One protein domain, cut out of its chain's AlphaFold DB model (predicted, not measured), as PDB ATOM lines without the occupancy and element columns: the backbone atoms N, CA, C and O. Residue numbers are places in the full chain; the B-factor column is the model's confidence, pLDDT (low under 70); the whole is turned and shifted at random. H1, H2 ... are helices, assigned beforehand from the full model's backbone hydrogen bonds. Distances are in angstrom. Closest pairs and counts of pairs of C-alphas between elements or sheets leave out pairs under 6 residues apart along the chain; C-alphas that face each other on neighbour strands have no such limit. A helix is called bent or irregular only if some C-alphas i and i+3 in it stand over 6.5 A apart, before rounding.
ATOM      1  N   CYS A 124     359.703 450.010 410.244       92.31
ATOM      2  CA  CYS A 124     359.875 448.633 409.775       92.31
ATOM      3  C   CYS A 124     358.630 448.134 409.027       92.31
ATOM      4  O   CYS A 124     358.757 447.506 407.978       92.31
ATOM      5  N   SER A 125     357.430 448.440 409.530       92.62
ATOM      6  CA  SER A 125     356.175 448.094 408.856       92.62
ATOM      7  C   SER A 125     356.054 448.781 407.496       92.62
ATOM      8  O   SER A 125     355.660 448.140 406.524       92.62
ATOM      9  N   LEU A 126     356.400 450.068 407.419       90.50
ATOM     10  CA  LEU A 126     356.378 450.831 406.175       90.50
ATOM     11  C   LEU A 126     357.381 450.264 405.168       90.50
ATOM     12  O   LEU A 126     357.034 450.066 404.011       90.50
ATOM     13  N   LEU A 127     358.591 449.932 405.619       88.81
ATOM     14  CA  LEU A 127     359.616 449.318 404.784       88.81
ATOM     15  C   LEU A 127     359.136 448.004 404.155       88.81
ATOM     16  O   LEU A 127     359.247 447.826 402.945       88.81
ATOM     17  N   ILE A 128     358.570 447.104 404.964       88.31
ATOM     18  CA  ILE A 128     358.035 445.821 404.487       88.31
ATOM     19  C   ILE A 128     356.894 446.055 403.485       88.31
ATOM     20  O   ILE A 128     356.858 445.417 402.436       88.31
ATOM     21  N   ALA A 129     355.990 446.997 403.771       89.06
ATOM     22  CA  ALA A 129     354.891 447.340 402.871       89.06
ATOM     23  C   ALA A 129     355.381 447.921 401.533       89.06
ATOM     24  O   ALA A 129     354.849 447.561 400.481       89.06
ATOM     25  N   CYS A 130     356.416 448.767 401.550       85.56
ATOM     26  CA  CYS A 130     357.043 449.294 400.339       85.56
ATOM     27  C   CYS A 130     357.665 448.174 399.501       85.56
ATOM     28  O   CYS A 130     357.441 448.140 398.296       85.56
ATOM     29  N   LEU A 131     358.397 447.242 400.122       85.31
ATOM     30  CA  LEU A 131     358.996 446.108 399.411       85.31
ATOM     31  C   LEU A 131     357.929 445.232 398.743       85.31
ATOM     32  O   LEU A 131     358.062 444.927 397.564       85.31
ATOM     33  N   ARG A 132     356.846 444.901 399.454       86.25
ATOM     34  CA  ARG A 132     355.730 444.118 398.892       86.25
ATOM     35  C   ARG A 132     355.032 444.833 397.741       86.25
ATOM     36  O   ARG A 132     354.810 444.248 396.689       86.25
ATOM     37  N   THR A 133     354.755 446.126 397.909       84.06
ATOM     38  CA  THR A 133     354.170 446.948 396.836       84.06
ATOM     39  C   THR A 133     355.078 446.977 395.602       84.06
ATOM     40  O   THR A 133     354.595 446.890 394.476       84.06
ATOM     41  N   LEU A 134     356.396 447.089 395.795       80.81
ATOM     42  CA  LEU A 134     357.360 447.078 394.695       80.81
ATOM     43  C   LEU A 134     357.422 445.720 393.985       80.81
ATOM     44  O   LEU A 134     357.534 445.697 392.759       80.81
ATOM     45  N   ASP A 135     357.327 444.612 394.720       83.31
ATOM     46  CA  ASP A 135     357.282 443.261 394.146       83.31
ATOM     47  C   ASP A 135     356.052 443.095 393.237       83.31
ATOM     48  O   ASP A 135     356.168 442.737 392.062       83.31
ATOM     49  N   GLU A 136     354.878 443.510 393.723       81.25
ATOM     50  CA  GLU A 136     353.641 443.493 392.939       81.25
ATOM     51  C   GLU A 136     353.737 444.394 391.696       81.25
ATOM     52  O   GLU A 136     353.433 443.954 390.585       81.25
ATOM     53  N   MET A 137     354.209 445.636 391.839       74.31
ATOM     54  CA  MET A 137     354.319 446.582 390.720       74.31
ATOM     55  C   MET A 137     355.293 446.111 389.633       74.31
ATOM     56  O   MET A 137     355.034 446.292 388.440       74.31
ATOM     57  N   THR A 138     356.417 445.508 390.022       68.06
ATOM     58  CA  THR A 138     357.431 445.032 389.069       68.06
ATOM     59  C   THR A 138     357.007 443.774 388.328       68.06
ATOM     60  O   THR A 138     357.359 443.633 387.159       68.06
ATOM     61  N   SER A 139     356.177 442.919 388.936       63.62
ATOM     62  CA  SER A 139     355.592 441.754 388.258       63.62
ATOM     63  C   SER A 139     354.710 442.128 387.050       63.62
ATOM     64  O   SER A 139     354.579 441.351 386.103       63.62
ATOM     65  N   VAL A 140     354.145 443.342 387.054       59.50
ATOM     66  CA  VAL A 140     353.257 443.875 386.004       59.50
ATOM     67  C   VAL A 140     354.024 444.701 384.959       59.50
ATOM     68  O   VAL A 140     353.568 444.861 383.822       59.50
ATOM     69  N   ALA A 141     355.205 445.221 385.303       61.44
ATOM     70  CA  ALA A 141     355.977 446.101 384.433       61.44
ATOM     71  C   ALA A 141     356.714 445.319 383.328       61.44
ATOM     72  O   ALA A 141     357.648 444.561 383.584       61.44
ATOM     73  N   LYS A 142     356.362 445.561 382.057       65.56
ATOM     74  CA  LYS A 142     357.171 445.121 380.905       65.56
ATOM     75  C   LYS A 142     358.436 445.982 380.805       65.56
ATOM     76  O   LYS A 142     358.444 446.991 380.108       65.56
ATOM     77  N   ALA A 143     359.490 445.604 381.522       75.06
ATOM     78  CA  ALA A 143     360.779 446.289 381.459       75.06
ATOM     79  C   ALA A 143     361.558 445.894 380.190       75.06
ATOM     80  O   ALA A 143     361.768 444.710 379.929       75.06
ATOM     81  N   ASP A 144     362.015 446.881 379.412       79.62
ATOM     82  CA  ASP A 144     362.879 446.656 378.246       79.62
ATOM     83  C   ASP A 144     364.360 446.562 378.674       79.62
ATOM     84  O   ASP A 144     364.951 447.582 379.050       79.62
ATOM     85  N   PRO A 145     365.007 445.383 378.584       79.81
ATOM     86  CA  PRO A 145     366.390 445.188 379.028       79.81
ATOM     87  C   PRO A 145     367.424 445.987 378.214       79.81
ATOM     88  O   PRO A 145     368.573 446.148 378.643       79.81
ATOM     89  N   THR A 146     367.053 446.502 377.041       82.44
ATOM     90  CA  THR A 146     367.955 447.282 376.185       82.44
ATOM     91  C   THR A 146     368.122 448.724 376.676       82.44
ATOM     92  O   THR A 146     369.180 449.331 376.474       82.44
ATOM     93  N   THR A 147     367.159 449.245 377.440       82.94
ATOM     94  CA  THR A 147     367.195 450.606 377.992       82.94
ATOM     95  C   THR A 147     367.866 450.657 379.369       82.94
ATOM     96  O   THR A 147     367.886 449.681 380.122       82.94
ATOM     97  N   LYS A 148     368.449 451.812 379.728       78.19
ATOM     98  CA  LYS A 148     369.036 452.026 381.066       78.19
ATOM     99  C   LYS A 148     367.972 451.911 382.164       78.19
ATOM    100  O   LYS A 148     368.237 451.308 383.200       78.19
ATOM    101  N   GLU A 149     366.786 452.451 381.908       76.06
ATOM    102  CA  GLU A 149     365.638 452.420 382.818       76.06
ATOM    103  C   GLU A 149     365.108 450.998 383.008       76.06
ATOM    104  O   GLU A 149     364.973 450.545 384.143       76.06
ATOM    105  N   GLY A 150     364.904 450.237 381.930       77.19
ATOM    106  CA  GLY A 150     364.448 448.853 382.043       77.19
ATOM    107  C   GLY A 150     365.457 447.944 382.750       77.19
ATOM    108  O   GLY A 150     365.053 447.118 383.567       77.19
ATOM    109  N   ARG A 151     366.773 448.149 382.564       79.50
ATOM    110  CA  ARG A 151     367.795 447.462 383.383       79.50
ATOM    111  C   ARG A 151     367.712 447.824 384.863       79.50
ATOM    112  O   ARG A 151     367.870 446.940 385.700       79.50
ATOM    113  N   ALA A 152     367.470 449.092 385.191       75.00
ATOM    114  CA  ALA A 152     367.309 449.524 386.577       75.00
ATOM    115  C   ALA A 152     366.068 448.888 387.225       75.00
ATOM    116  O   ALA A 152     366.155 448.404 388.351       75.00
ATOM    117  N   ILE A 153     364.950 448.807 386.496       75.81
ATOM    118  CA  ILE A 153     363.715 448.152 386.955       75.81
ATOM    119  C   ILE A 153     363.936 446.648 387.178       75.81
ATOM    120  O   ILE A 153     363.544 446.124 388.217       75.81
ATOM    121  N   LEU A 154     364.607 445.957 386.251       78.44
ATOM    122  CA  LEU A 154     364.930 444.531 386.401       78.44
ATOM    123  C   LEU A 154     365.853 444.274 387.599       78.44
ATOM    124  O   LEU A 154     365.628 443.340 388.364       78.44
ATOM    125  N   HIS A 155     366.868 445.120 387.790       79.62
ATOM    126  CA  HIS A 155     367.766 445.024 388.938       79.62
ATOM    127  C   HIS A 155     367.033 445.291 390.261       79.62
ATOM    128  O   HIS A 155     367.275 444.601 391.250       79.62
ATOM    129  N   MET A 156     366.110 446.258 390.284       75.38
ATOM    130  CA  MET A 156     365.231 446.492 391.431       75.38
ATOM    131  C   MET A 156     364.384 445.262 391.745       75.38
ATOM    132  O   MET A 156     364.369 444.837 392.896       75.38
ATOM    133  N   HIS A 157     363.712 444.683 390.751       78.81
ATOM    134  CA  HIS A 157     362.877 443.496 390.943       78.81
ATOM    135  C   HIS A 157     363.682 442.337 391.541       78.81
ATOM    136  O   HIS A 157     363.266 441.738 392.527       78.81
ATOM    137  N   GLU A 158     364.886 442.081 391.024       81.31
ATOM    138  CA  GLU A 158     365.756 441.029 391.555       81.31
ATOM    139  C   GLU A 158     366.198 441.304 393.002       81.31
ATOM    140  O   GLU A 158     366.309 440.385 393.813       81.31
ATOM    141  N   ASN A 159     366.448 442.565 393.359       79.31
ATOM    142  CA  ASN A 159     366.776 442.935 394.735       79.31
ATOM    143  C   ASN A 159     365.583 442.783 395.680       79.31
ATOM    144  O   ASN A 159     365.752 442.254 396.775       79.31
ATOM    145  N   VAL A 160     364.391 443.222 395.266       81.75
ATOM    146  CA  VAL A 160     363.157 443.101 396.056       81.75
ATOM    147  C   VAL A 160     362.811 441.632 396.268       81.75
ATOM    148  O   VAL A 160     362.601 441.214 397.404       81.75
ATOM    149  N   ARG A 161     362.867 440.819 395.211       81.88
ATOM    150  CA  ARG A 161     362.616 439.378 395.288       81.88
ATOM    151  C   ARG A 161     363.611 438.675 396.207       81.88
ATOM    152  O   ARG A 161     363.220 437.829 397.006       81.88
ATOM    153  N   ARG A 162     364.898 439.038 396.130       79.81
ATOM    154  CA  ARG A 162     365.917 438.534 397.065       79.81
ATOM    155  C   ARG A 162     365.635 438.977 398.493       79.81
ATOM    156  O   ARG A 162     365.731 438.154 399.399       79.81
ATOM    157  N   ALA A 163     365.260 440.239 398.697       78.12
ATOM    158  CA  ALA A 163     364.886 440.749 400.007       78.12
ATOM    159  C   ALA A 163     363.710 439.955 400.589       78.12
ATOM    160  O   ALA A 163     363.784 439.552 401.740       78.12
ATOM    161  N   LEU A 164     362.678 439.655 399.800       82.94
ATOM    162  CA  LEU A 164     361.468 438.947 400.234       82.94
ATOM    163  C   LEU A 164     361.571 437.410 400.179       82.94
ATOM    164  O   LEU A 164     360.585 436.717 400.423       82.94
ATOM    165  N   ALA A 165     362.754 436.848 399.909       76.06
ATOM    166  CA  ALA A 165     362.928 435.418 399.634       76.06
ATOM    167  C   ALA A 165     362.565 434.474 400.800       76.06
ATOM    168  O   ALA A 165     362.421 433.271 400.591       76.06
ATOM    169  N   THR A 166     362.434 434.984 402.026       74.56
ATOM    170  CA  THR A 166     362.096 434.185 403.212       74.56
ATOM    171  C   THR A 166     360.641 434.430 403.599       74.56
ATOM    172  O   THR A 166     360.387 435.368 404.333       74.56
ATOM    173  N   ASP A 167     359.684 433.617 403.146       75.06
ATOM    174  CA  ASP A 167     358.247 433.760 403.475       75.06
ATOM    175  C   ASP A 167     357.641 435.151 403.175       75.06
ATOM    176  O   ASP A 167     356.857 435.674 403.970       75.06
ATOM    177  N   ASP A 168     358.016 435.781 402.057       78.00
ATOM    178  CA  ASP A 168     357.537 437.119 401.671       78.00
ATOM    179  C   ASP A 168     357.830 438.203 402.734       78.00
ATOM    180  O   ASP A 168     357.010 439.063 403.084       78.00
ATOM    181  N   ARG A 169     359.028 438.137 403.319       79.38
ATOM    182  CA  ARG A 169     359.525 439.145 404.261       79.38
ATOM    183  C   ARG A 169     361.041 439.317 404.153       79.38
ATOM    184  O   ARG A 169     361.757 438.352 403.879       79.38
ATOM    185  N   PRO A 170     361.539 440.534 404.431       84.06
ATOM    186  CA  PRO A 170     362.962 440.779 404.580       84.06
ATOM    187  C   PRO A 170     363.547 440.047 405.782       84.06
ATOM    188  O   PRO A 170     362.937 439.977 406.852       84.06
ATOM    189  N   SER A 171     364.769 439.539 405.616       85.25
ATOM    190  CA  SER A 171     365.534 438.987 406.731       85.25
ATOM    191  C   SER A 171     365.816 440.073 407.774       85.25
ATOM    192  O   SER A 171     365.970 441.254 407.451       85.25
ATOM    193  N   TYR A 172     365.938 439.677 409.043       86.31
ATOM    194  CA  TYR A 172     366.295 440.606 410.119       86.31
ATOM    195  C   TYR A 172     367.597 441.367 409.824       86.31
ATOM    196  O   TYR A 172     367.669 442.576 410.042       86.31
ATOM    197  N   ALA A 173     368.603 440.678 409.276       85.31
ATOM    198  CA  ALA A 173     369.867 441.291 408.882       85.31
ATOM    199  C   ALA A 173     369.667 442.369 407.808       85.31
ATOM    200  O   ALA A 173     370.234 443.451 407.922       85.31
ATOM    201  N   ALA A 174     368.813 442.120 406.812       85.00
ATOM    202  CA  ALA A 174     368.530 443.091 405.764       85.00
ATOM    203  C   ALA A 174     367.788 444.327 406.308       85.00
ATOM    204  O   ALA A 174     368.161 445.453 405.981       85.00
ATOM    205  N   ILE A 175     366.821 444.142 407.219       88.88
ATOM    206  CA  ILE A 175     366.165 445.257 407.928       88.88
ATOM    207  C   ILE A 175     367.197 446.065 408.723       88.88
ATOM    208  O   ILE A 175     367.238 447.288 408.623       88.88
ATOM    209  N   LYS A 176     368.067 445.397 409.488       88.06
ATOM    210  CA  LYS A 176     369.103 446.053 410.298       88.06
ATOM    211  C   LYS A 176     370.107 446.821 409.434       88.06
ATOM    212  O   LYS A 176     370.450 447.961 409.755       88.06
ATOM    213  N   ASN A 177     370.537 446.233 408.319       87.00
ATOM    214  CA  ASN A 177     371.421 446.878 407.353       87.00
ATOM    215  C   ASN A 177     370.760 448.125 406.767       87.00
ATOM    216  O   ASN A 177     371.384 449.183 406.740       87.00
ATOM    217  N   TYR A 178     369.485 448.030 406.382       87.19
ATOM    218  CA  TYR A 178     368.739 449.177 405.884       87.19
ATOM    219  C   TYR A 178     368.638 450.297 406.927       87.19
ATOM    220  O   TYR A 178     369.011 451.432 406.638       87.19
ATOM    221  N   LEU A 179     368.211 449.989 408.156       89.69
ATOM    222  CA  LEU A 179     368.111 450.985 409.230       89.69
ATOM    223  C   LEU A 179     369.458 451.671 409.505       89.69
ATOM    224  O   LEU A 179     369.495 452.874 409.735       89.69
ATOM    225  N   SER A 180     370.575 450.949 409.389       88.38
ATOM    226  CA  SER A 180     371.921 451.526 409.541       88.38
ATOM    227  C   SER A 180     372.238 452.596 408.487       88.38
ATOM    228  O   SER A 180     373.002 453.520 408.762       88.38
ATOM    229  N   THR A 181     371.633 452.529 407.295       86.81
ATOM    230  CA  THR A 181     371.794 453.572 406.264       86.81
ATOM    231  C   THR A 181     371.085 454.881 406.615       86.81
ATOM    232  O   THR A 181     371.433 455.933 406.081       86.81
ATOM    233  N   MET A 182     370.135 454.842 407.555       89.25
ATOM    234  CA  MET A 182     369.421 456.022 408.046       89.25
ATOM    235  C   MET A 182     370.223 456.807 409.096       89.25
ATOM    236  O   MET A 182     369.727 457.804 409.621       89.25
ATOM    237  N   ALA A 183     371.449 456.385 409.421       88.56
ATOM    238  CA  ALA A 183     372.311 457.126 410.331       88.56
ATOM    239  C   ALA A 183     372.896 458.382 409.655       88.56
ATOM    240  O   ALA A 183     373.427 458.292 408.543       88.56
ATOM    241  N   PRO A 184     372.843 459.565 410.299       83.25
ATOM    242  CA  PRO A 184     373.289 460.813 409.692       83.25
ATOM    243  C   PRO A 184     374.811 460.966 409.689       83.25
ATOM    244  O   PRO A 184     375.359 461.676 408.846       83.25
ATOM    245  N   SER A 185     375.493 460.292 410.618       79.50
ATOM    246  CA  SER A 185     376.936 460.375 410.814       79.50
ATOM    247  C   SER A 185     377.546 458.994 411.007       79.50
ATOM    248  O   SER A 185     377.025 458.171 411.760       79.50
ATOM    249  N   ASP A 195     364.121 461.513 408.457       82.50
ATOM    250  CA  ASP A 195     364.333 462.239 407.201       82.50
ATOM    251  C   ASP A 195     365.152 461.427 406.189       82.50
ATOM    252  O   ASP A 195     364.951 461.568 404.989       82.50
ATOM    253  N   ARG A 196     366.006 460.511 406.658       82.00
ATOM    254  CA  ARG A 196     366.778 459.617 405.788       82.00
ATOM    255  C   ARG A 196     366.028 458.365 405.363       82.00
ATOM    256  O   ARG A 196     366.518 457.626 404.505       82.00
ATOM    257  N   PHE A 197     364.840 458.110 405.917       80.06
ATOM    258  CA  PHE A 197     363.980 457.054 405.392       80.06
ATOM    259  C   PHE A 197     363.706 457.349 403.918       80.06
ATOM    260  O   PHE A 197     363.313 458.460 403.594       80.06
ATOM    261  N   ALA A 198     363.975 456.397 403.024       67.50
ATOM    262  CA  ALA A 198     363.863 456.582 401.570       67.50
ATOM    263  C   ALA A 198     364.564 457.842 400.997       67.50
ATOM    264  O   ALA A 198     364.219 458.276 399.898       67.50
ATOM    265  N   ARG A 199     365.547 458.416 401.714       70.06
ATOM    266  CA  ARG A 199     366.207 459.689 401.366       70.06
ATOM    267  C   ARG A 199     365.205 460.838 401.156       70.06
ATOM    268  O   ARG A 199     365.320 461.608 400.203       70.06
ATOM    269  N   LEU A 200     364.170 460.920 402.004       63.44
ATOM    270  CA  LEU A 200     363.171 462.000 401.956       63.44
ATOM    271  C   LEU A 200     363.811 463.392 402.125       63.44
ATOM    272  O   LEU A 200     363.265 464.377 401.634       63.44
ATOM    273  N   ASP A 201     364.965 463.482 402.785       62.84
ATOM    274  CA  ASP A 201     365.795 464.684 402.877       62.84
ATOM    275  C   ASP A 201     366.184 465.253 401.505       62.84
ATOM    276  O   ASP A 201     366.286 466.468 401.350       62.84
ATOM    277  N   GLU A 202     366.296 464.401 400.488       62.81
ATOM    278  CA  GLU A 202     366.619 464.784 399.109       62.81
ATOM    279  C   GLU A 202     365.388 465.147 398.269       62.81
ATOM    280  O   GLU A 202     365.533 465.678 397.172       62.81
ATOM    281  N   LEU A 203     364.173 464.890 398.769       53.34
ATOM    282  CA  LEU A 203     362.916 465.275 398.109       53.34
ATOM    283  C   LEU A 203     362.471 466.698 398.450       53.34
ATOM    284  O   LEU A 203     361.487 467.175 397.888       53.34
ATOM    285  N   ARG A 204     363.161 467.388 399.364       55.47
ATOM    286  CA  ARG A 204     362.816 468.771 399.722       55.47
ATOM    287  C   ARG A 204     362.882 469.738 398.534       55.47
ATOM    288  O   ARG A 204     362.203 470.759 398.591       55.47
ATOM    289  N   ASP A 205     363.607 469.369 397.477       55.72
ATOM    290  CA  ASP A 205     363.897 470.236 396.336       55.72
ATOM    291  C   ASP A 205     363.413 469.703 394.967       55.72
ATOM    292  O   ASP A 205     363.689 470.357 393.962       55.72
ATOM    293  N   ASP A 206     362.690 468.570 394.871       51.44
ATOM    294  CA  ASP A 206     362.427 467.939 393.558       51.44
ATOM    295  C   ASP A 206     360.985 467.443 393.298       51.44
ATOM    296  O   ASP A 206     360.237 467.054 394.195       51.44
ATOM    297  N   THR A 207     360.584 467.483 392.022       54.88
ATOM    298  CA  THR A 207     359.223 467.187 391.520       54.88
ATOM    299  C   THR A 207     358.888 465.681 391.479       54.88
ATOM    300  O   THR A 207     359.745 464.819 391.661       54.88
ATOM    301  N   SER A 208     357.612 465.331 391.244       54.09
ATOM    302  CA  SER A 208     357.010 463.987 391.404       54.09
ATOM    303  C   SER A 208     357.692 462.807 390.683       54.09
ATOM    304  O   SER A 208     357.470 461.660 391.076       54.09
ATOM    305  N   SER A 209     358.538 463.040 389.675       55.03
ATOM    306  CA  SER A 209     359.351 462.001 389.020       55.03
ATOM    307  C   SER A 209     360.479 461.460 389.911       55.03
ATOM    308  O   SER A 209     360.894 460.311 389.744       55.03
ATOM    309  N   GLY A 210     360.934 462.232 390.904       61.44
ATOM    310  CA  GLY A 210     361.986 461.825 391.838       61.44
ATOM    311  C   GLY A 210     361.575 460.669 392.755       61.44
ATOM    312  O   GLY A 210     362.408 459.838 393.114       61.44
ATOM    313  N   PHE A 211     360.286 460.546 393.082       63.12
ATOM    314  CA  PHE A 211     359.800 459.551 394.044       63.12
ATOM    315  C   PHE A 211     360.019 458.103 393.574       63.12
ATOM    316  O   PHE A 211     360.511 457.272 394.338       63.12
ATOM    317  N   PHE A 212     359.724 457.800 392.304       64.38
ATOM    318  CA  PHE A 212     359.937 456.457 391.750       64.38
ATOM    319  C   PHE A 212     361.428 456.094 391.695       64.38
ATOM    320  O   PHE A 212     361.815 454.983 392.048       64.38
ATOM    321  N   GLN A 213     362.289 457.054 391.343       65.88
ATOM    322  CA  GLN A 213     363.739 456.853 391.343       65.88
ATOM    323  C   GLN A 213     364.308 456.632 392.753       65.88
ATOM    324  O   GLN A 213     365.262 455.877 392.921       65.88
ATOM    325  N   LYS A 214     363.708 457.221 393.791       67.12
ATOM    326  CA  LYS A 214     364.112 456.975 395.184       67.12
ATOM    327  C   LYS A 214     363.589 455.652 395.736       67.12
ATOM    328  O   LYS A 214     364.295 455.007 396.503       67.12
ATOM    329  N   LEU A 215     362.418 455.193 395.295       64.94
ATOM    330  CA  LEU A 215     361.975 453.810 395.512       64.94
ATOM    331  C   LEU A 215     362.923 452.800 394.842       64.94
ATOM    332  O   LEU A 215     363.235 451.767 395.433       64.94
ATOM    333  N   LEU A 216     363.452 453.124 393.657       64.69
ATOM    334  CA  LEU A 216     364.511 452.338 393.013       64.69
ATOM    335  C   LEU A 216     365.797 452.327 393.864       64.69
ATOM    336  O   LEU A 216     366.359 451.257 394.102       64.69
ATOM    337  N   ASP A 217     366.238 453.480 394.381       66.94
ATOM    338  CA  ASP A 217     367.397 453.572 395.288       66.94
ATOM    339  C   ASP A 217     367.170 452.785 396.597       66.94
ATOM    340  O   ASP A 217     368.083 452.130 397.104       66.94
ATOM    341  N   LEU A 218     365.948 452.817 397.143       65.44
ATOM    342  CA  LEU A 218     365.537 452.057 398.327       65.44
ATOM    343  C   LEU A 218     365.766 450.556 398.111       65.44
ATOM    344  O   LEU A 218     366.413 449.900 398.931       65.44
ATOM    345  N   ALA A 219     365.293 450.030 396.982       65.50
ATOM    346  CA  ALA A 219     365.486 448.635 396.606       65.50
ATOM    347  C   ALA A 219     366.947 448.302 396.259       65.50
ATOM    348  O   ALA A 219     367.416 447.195 396.523       65.50
ATOM    349  N   ALA A 220     367.710 449.246 395.697       64.69
ATOM    350  CA  ALA A 220     369.132 449.061 395.399       64.69
ATOM    351  C   ALA A 220     369.987 448.850 396.663       64.69
ATOM    352  O   ALA A 220     370.984 448.123 396.627       64.69
ATOM    353  N   ASN A 221     369.585 449.464 397.777       63.56
ATOM    354  CA  ASN A 221     370.296 449.394 399.052       63.56
ATOM    355  C   ASN A 221     369.941 448.159 399.895       63.56
ATOM    356  O   ASN A 221     370.642 447.864 400.864       63.56
ATOM    357  N   PHE A 222     368.915 447.395 399.511       61.34
ATOM    358  CA  PHE A 222     368.649 446.076 400.081       61.34
ATOM    359  C   PHE A 222     369.630 445.051 399.497       61.34
ATOM    360  O   PHE A 222     369.379 444.414 398.475       61.34
TER     361      PHE A 222
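AT A GLANCE: This is residues 124 to 185 and 195 to 222 of the 224 residues of the protein "Serine proteinase-like protein" of Beauveria bassiana (strain ARSEF 2860) (UniProt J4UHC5). The longest helix, H1, crosses over H2 on one side of a flat group of helices, and the hairpin of H4 and H5 reaches away from H1, with the last turns of H5 packed on H2. H3 lies loosely near the first residue of H1, and residues 204 to 209, at the turn of the hairpin, stick out. The printed part has 90 residues with five named helices, H1 to H5 in order, and no named strand: all helix. It is compact, with a radius of gyration of the C-alphas of 13.3 A and spans of 38 by 37 by 18 A.

IN THESE COORDINATES: H1, residues 124 to 140, is 25.1 A long, from C-alpha 124 at (359.875, 448.633, 409.775). H2, residues 148 to 163, is 22.4 A; H3, residues 172 to 181, 14.6 A; H4, residues 195 to 205, 13.5 A. H4 is irregular: C-alphas 198 and 201 are 8.4 A apart. H5, residues 209 to 220, is 17.4 A and ends at C-alpha 220 (369.132, 449.061, 395.399).

HOW THE PARTS SIT: H1 touches H2 at a steep tilt of 52 degrees, opposite ways; their closest C-alphas, Thr 138 and His 157, are 6.0 A apart. H5 touches H2 with residues 216 to 220 alone, closest at C-alphas Ala 219 and Met 156, 5.6 A. H4 and H5 form a helical hairpin at a shallow tilt of 25 degrees, closest at C-alphas Ala 198 and Leu 218, 5.8 A. H3 is close to but not clearly touching H1, with C-alphas Ile 175 and Cys 124 7.4 A apart. H1 and H4 are apart. Every O i to N i+4 pair is within hydrogen-bond range in H2 and H3, against 12 of 13 in H1, 7 of 8 in H5 and 0 of 7 in H4, where 4 of 8 O i to N i+3 pairs are.

THE WHOLE: The farthest C-alphas, Lys 142 and Ser 185, are 39.0 A apart. Residues 186 to 194 are not printed; C-alphas 185 and 195 are 13.2 A apart. Of the links printed whole, none is long. Residues 138 to 142, 198 and 200 to 222 have pLDDT under 70.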